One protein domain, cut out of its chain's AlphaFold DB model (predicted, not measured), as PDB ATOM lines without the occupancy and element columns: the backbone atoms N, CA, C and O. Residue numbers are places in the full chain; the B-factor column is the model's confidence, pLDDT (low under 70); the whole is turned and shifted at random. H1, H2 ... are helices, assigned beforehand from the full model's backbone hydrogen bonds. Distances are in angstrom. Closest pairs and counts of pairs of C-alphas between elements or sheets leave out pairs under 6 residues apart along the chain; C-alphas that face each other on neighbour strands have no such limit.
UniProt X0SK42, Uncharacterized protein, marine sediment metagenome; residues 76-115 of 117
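This is residues 76 to 115 of the 117 residues of an uncharacterized protein of marine sediment metagenome (UniProt X0SK42). Two helices make a lopsided V: the longer one, H2, packs by its first residues, 97 to 101, on H1 and then slants away from it. The loop of residues 90 to 96 folds the chain back from H1 to H2, while residues 106 to 115, most of them in H2, stick out as a free arm. The printed part has 40 residues with two named helices, H1 then H2, and no named strand; its class is all helix. It is only just compact, close to loose, with a radius of gyration of the C-alphas of 10.6 A, and the C-alphas span 30 by 22 by 14 A.

H2, residues 97 to 113, touches H1, residues 76 to 89, with residues 97 to 101 alone. The closest C-alphas of the two helices are those of Leu 83 and Tyr 101, 6.7 A apart. Their lines stand at a steep tilt of 58 degrees, and they run opposite ways. Their centres are 12.1 A apart. In both H1 and H2, every O i to N i+4 pair is within hydrogen-bond range. Residues 106 to 115, of which 106 to 113 belong to H2, stand free.

H2 has 17 residues and runs 23.9 A from C-alpha 97 at (2.091, -35.022, 14.106) to C-alpha 113 at (18.985, -18.346, 17.059). H1 has 14 residues and runs 20.2 A from C-alpha 76 at (12.983, -33.154, 25.146) to C-alpha 89 at (-6.443, -30.003, 20.473).

The two C-alphas farthest apart are those of Glu 95 and Lys 115, 31.4 A. Without the free stretch, the body of 30 residues spans 23 by 17 by 11 A. The printed part has no cut, and the link from H1 to H2, with 7 residues between them, is short. The mean pLDDT of the printed part is 92.2, and no printed residue is under 70.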
ATOM      1  N   SER A  76      13.354 -32.897  26.542       84.56
ATOM      2  CA  SER A  76      12.983 -33.154  25.146       84.56
ATOM      3  C   SER A  76      11.774 -34.090  25.002       84.56
ATOM      4  O   SER A  76      10.879 -33.840  24.192       84.56
ATOM      5  N   ARG A  77      11.698 -35.160  25.807       84.12
ATOM      6  CA  ARG A  77      10.542 -36.077  25.833       84.12
ATOM      7  C   ARG A  77       9.290 -35.402  26.400       84.12
ATOM      8  O   ARG A  77       8.196 -35.655  25.895       84.12
ATOM      9  N   ARG A  78       9.428 -34.538  27.414       87.25
ATOM     10  CA  ARG A  78       8.325 -33.724  27.960       87.25
ATOM     11  C   ARG A  78       7.794 -32.760  26.914       87.25
ATOM     12  O   ARG A  78       6.591 -32.751  26.673       87.25
ATOM     13  N   LEU A  79       8.686 -32.020  26.256       91.44
ATOM     14  CA  LEU A  79       8.321 -31.074  25.208       91.44
ATOM     15  C   LEU A  79       7.565 -31.771  24.072       91.44
ATOM     16  O   LEU A  79       6.479 -31.333  23.703       91.44
ATOM     17  N   ARG A  80       8.071 -32.911  23.582       91.69
ATOM     18  CA  ARG A  80       7.382 -33.703  22.552       91.69
ATOM     19  C   ARG A  80       5.990 -34.160  22.996       91.69
ATOM     20  O   ARG A  80       5.050 -34.062  22.214       91.69
ATOM     21  N   ALA A  81       5.839 -34.629  24.238       91.69
ATOM     22  CA  ALA A  81       4.541 -35.048  24.769       91.69
ATOM     23  C   ALA A  81       3.537 -33.884  24.868       91.69
ATOM     24  O   ALA A  81       2.365 -34.064  24.545       91.69
ATOM     25  N   VAL A  82       3.988 -32.694  25.274       92.19
ATOM     26  CA  VAL A  82       3.143 -31.488  25.324       92.19
ATOM     27  C   VAL A  82       2.747 -31.038  23.917       92.19
ATOM     28  O   VAL A  82       1.576 -30.752  23.681       92.19
ATOM     29  N   LEU A  83       3.684 -31.037  22.963       93.69
ATOM     30  CA  LEU A  83       3.395 -30.704  21.564       93.69
ATOM     31  C   LEU A  83       2.394 -31.678  20.934       93.69
ATOM     32  O   LEU A  83       1.538 -31.246  20.170       93.69
ATOM     33  N   TYR A  84       2.456 -32.964  21.287       94.19
ATOM     34  CA  TYR A  84       1.474 -33.954  20.839       94.19
ATOM     35  C   TYR A  84       0.067 -33.635  21.354       94.19
ATOM     36  O   TYR A  84      -0.873 -33.579  20.568       94.19
ATOM     37  N   ARG A  85      -0.076 -33.332  22.652       93.12
ATOM     38  CA  ARG A  85      -1.365 -32.912  23.228       93.12
ATOM     39  C   ARG A  85      -1.889 -31.611  22.621       93.12
ATOM     40  O   ARG A  85      -3.091 -31.481  22.430       93.12
ATOM     41  N   ASN A  86      -1.000 -30.663  22.318       93.88
ATOM     42  CA  ASN A  86      -1.371 -29.423  21.640       93.88
ATOM     43  C   ASN A  86      -1.918 -29.719  20.236       93.88
ATOM     44  O   ASN A  86      -3.016 -29.284  19.915       93.88
ATOM     45  N   TRP A  87      -1.222 -30.548  19.453       95.25
ATOM     46  CA  TRP A  87      -1.682 -30.970  18.130       95.25
ATOM     47  C   TRP A  87      -3.041 -31.691  18.163       95.25
ATOM     48  O   TRP A  87      -3.892 -31.420  17.321       95.25
ATOM     49  N   GLU A  88      -3.287 -32.554  19.159       92.56
ATOM     50  CA  GLU A  88      -4.596 -33.204  19.346       92.56
ATOM     51  C   GLU A  88      -5.736 -32.188  19.545       92.56
ATOM     52  O   GLU A  88      -6.854 -32.428  19.092       92.56
ATOM     53  N   GLN A  89      -5.460 -31.058  20.204       92.19
ATOM     54  CA  GLN A  89      -6.443 -30.003  20.473       92.19
ATOM     55  C   GLN A  89      -6.567 -29.000  19.323       92.19
ATOM     56  O   GLN A  89      -7.664 -28.540  19.013       92.19
ATOM     57  N   ASN A  90      -5.449 -28.651  18.689       90.31
ATOM     58  CA  ASN A  90      -5.395 -27.741  17.560       90.31
ATOM     59  C   ASN A  90      -4.293 -28.169  16.590       90.31
ATOM     60  O   ASN A  90      -3.102 -27.928  16.792       90.31
ATOM     61  N   LYS A  91      -4.728 -28.772  15.486       85.56
ATOM     62  CA  LYS A  91      -3.835 -29.303  14.462       85.56
ATOM     63  C   LYS A  91      -3.142 -28.224  13.635       85.56
ATOM     64  O   LYS A  91      -2.178 -28.547  12.955       85.56
ATOM     65  N   GLU A  92      -3.624 -26.976  13.646       85.31
ATOM     66  CA  GLU A  92      -3.129 -25.881  12.788       85.31
ATOM     67  C   GLU A  92      -3.012 -26.272  11.294       85.31
ATOM     68  O   GLU A  92      -2.145 -25.783  10.579       85.31
ATOM     69  N   GLY A  93      -3.877 -27.177  10.817       86.62
ATOM     70  CA  GLY A  93      -3.865 -27.672   9.434       86.62
ATOM     71  C   GLY A  93      -2.882 -28.816   9.148       86.62
ATOM     72  O   GLY A  93      -2.807 -29.268   8.010       86.62
ATOM     73  N   TYR A  94      -2.159 -29.322  10.151       88.75
ATOM     74  CA  TYR A  94      -1.273 -30.477  10.002       88.75
ATOM     75  C   TYR A  94      -2.012 -31.785  10.313       88.75
ATOM     76  O   TYR A  94      -2.438 -32.016  11.445       88.75
ATOM     77  N   GLU A  95      -2.141 -32.673   9.327       85.38
ATOM     78  CA  GLU A  95      -2.744 -34.004   9.522       85.38
ATOM     79  C   GLU A  95      -1.789 -35.023  10.150       85.38
ATOM     80  O   GLU A  95      -2.237 -36.013  10.728       85.38
ATOM     81  N   ASP A  96      -0.486 -34.755  10.083       91.75
ATOM     82  CA  ASP A  96       0.567 -35.591  10.645       91.75
ATOM     83  C   ASP A  96       1.291 -34.870  11.792       91.75
ATOM     84  O   ASP A  96       1.732 -33.721  11.671       91.75
ATOM     85  N   PHE A  97       1.431 -35.568  12.923       91.38
ATOM     86  CA  PHE A  97       2.091 -35.022  14.106       91.38
ATOM     87  C   PHE A  97       3.581 -34.759  13.874       91.38
ATOM     88  O   PHE A  97       4.121 -33.808  14.438       91.38
ATOM     89  N   GLN A  98       4.268 -35.580  13.074       92.44
ATOM     90  CA  GLN A  98       5.698 -35.404  12.838       92.44
ATOM     91  C   GLN A  98       5.961 -34.095  12.080       92.44
ATOM     92  O   GLN A  98       6.880 -33.358  12.449       92.44
ATOM     93  N   LEU A  99       5.123 -33.758  11.096       92.25
ATOM     94  CA  LEU A  99       5.164 -32.467  10.400       92.25
ATOM     95  C   LEU A  99       4.897 -31.291  11.353       92.25
ATOM     96  O   LEU A  99       5.679 -30.336  11.370       92.25
ATOM     97  N   TYR A 100       3.860 -31.381  12.194       94.69
ATOM     98  CA  TYR A 100       3.565 -30.365  13.213       94.69
ATOM     99  C   TYR A 100       4.741 -30.176  14.187       94.69
ATOM    100  O   TYR A 100       5.172 -29.054  14.459       94.69
ATOM    101  N   TYR A 101       5.289 -31.280  14.695       94.56
ATOM    102  CA  TYR A 101       6.397 -31.292  15.645       94.56
ATOM    103  C   TYR A 101       7.654 -30.649  15.062       94.56
ATOM    104  O   TYR A 101       8.242 -29.780  15.706       94.56
ATOM    105  N   ASN A 102       8.035 -31.025  13.836       94.25
ATOM    106  CA  ASN A 102       9.195 -30.455  13.154       94.25
ATOM    107  C   ASN A 102       9.026 -28.940  12.961       94.25
ATOM    108  O   ASN A 102       9.928 -28.173  13.288       94.25
ATOM    109  N   PHE A 103       7.848 -28.493  12.514       94.69
ATOM    110  CA  PHE A 103       7.564 -27.070  12.332       94.69
ATOM    111  C   PHE A 103       7.629 -26.273  13.645       94.69
ATOM    112  O   PHE A 103       8.219 -25.191  13.697       94.69
ATOM    113  N   LYS A 104       7.045 -26.798  14.732       94.50
ATOM    114  CA  LYS A 104       7.108 -26.149  16.050       94.50
ATOM    115  C   LYS A 104       8.530 -26.124  16.609       94.50
ATOM    116  O   LYS A 104       8.913 -25.115  17.199       94.50
ATOM    117  N   LEU A 105       9.314 -27.186  16.411       95.19
ATOM    118  CA  LEU A 105      10.722 -27.200  16.804       95.19
ATOM    119  C   LEU A 105      11.539 -26.153  16.047       95.19
ATOM    120  O   LEU A 105      12.269 -25.407  16.692       95.19
ATOM    121  N   GLU A 106      11.385 -26.041  14.727       96.12
ATOM    122  CA  GLU A 106      12.100 -25.027  13.938       96.12
ATOM    123  C   GLU A 106      11.767 -23.601  14.392       96.12
ATOM    124  O   GLU A 106      12.657 -22.756  14.479       96.12
ATOM    125  N   LYS A 107      10.516 -23.332  14.789       94.62
ATOM    126  CA  LYS A 107      10.144 -22.046  15.402       94.62
ATOM    127  C   LYS A 107      10.878 -21.781  16.716       94.62
ATOM    128  O   LYS A 107      11.342 -20.665  16.931       94.62
ATOM    129  N   ILE A 108      10.982 -22.784  17.590       94.94
ATOM    130  CA  ILE A 108      11.708 -22.662  18.864       94.94
ATOM    131  C   ILE A 108      13.200 -22.437  18.600       94.94
ATOM    132  O   ILE A 108      13.805 -21.563  19.213       94.94
ATOM    133  N   ILE A 109      13.783 -23.196  17.670       95.00
ATOM    134  CA  ILE A 109      15.187 -23.060  17.276       95.00
ATOM    135  C   ILE A 109      15.445 -21.656  16.733       95.00
ATOM    136  O   ILE A 109      16.378 -21.002  17.184       95.00
ATOM    137  N   THR A 110      14.604 -21.174  15.818       96.81
ATOM    138  CA  THR A 110      14.719 -19.828  15.235       96.81
ATOM    139  C   THR A 110      14.615 -18.753  16.316       96.81
ATOM    140  O   THR A 110      15.496 -17.913  16.416       96.81
ATOM    141  N   HIS A 111      13.639 -18.860  17.228       95.00
ATOM    142  CA  HIS A 111      13.481 -17.921  18.344       95.00
ATOM    143  C   HIS A 111      14.741 -17.757  19.206       95.00
ATOM    144  O   HIS A 111      15.000 -16.664  19.705       95.00
ATOM    145  N   TYR A 112      15.490 -18.839  19.436       96.31
ATOM    146  CA  TYR A 112      16.747 -18.762  20.179       96.31
ATOM    147  C   TYR A 112      17.927 -18.371  19.294       96.31
ATOM    148  O   TYR A 112      18.780 -17.635  19.770       96.31
ATOM    149  N   LYS A 113      17.967 -18.793  18.023       95.25
ATOM    150  CA  LYS A 113      18.985 -18.346  17.059       95.25
ATOM    151  C   LYS A 113      18.986 -16.828  16.904       95.25
ATOM    152  O   LYS A 113      20.055 -16.239  16.956       95.25
ATOM    153  N   ASP A 114      17.809 -16.215  16.831       95.94
ATOM    154  CA  ASP A 114      17.636 -14.759  16.710       95.94
ATOM    155  C   ASP A 114      18.109 -13.981  17.957       95.94
ATOM    156  O   ASP A 114      18.104 -12.756  17.966       95.94
ATOM    157  N   LYS A 115      18.473 -14.677  19.044       94.06
ATOM    158  CA  LYS A 115      19.006 -14.093  20.285       94.06
ATOM    159  C   LYS A 115      20.501 -14.344  20.479       94.06
ATOM    160  O   LYS A 115      21.027 -13.960  21.519       94.06
TER     161      LYS A 115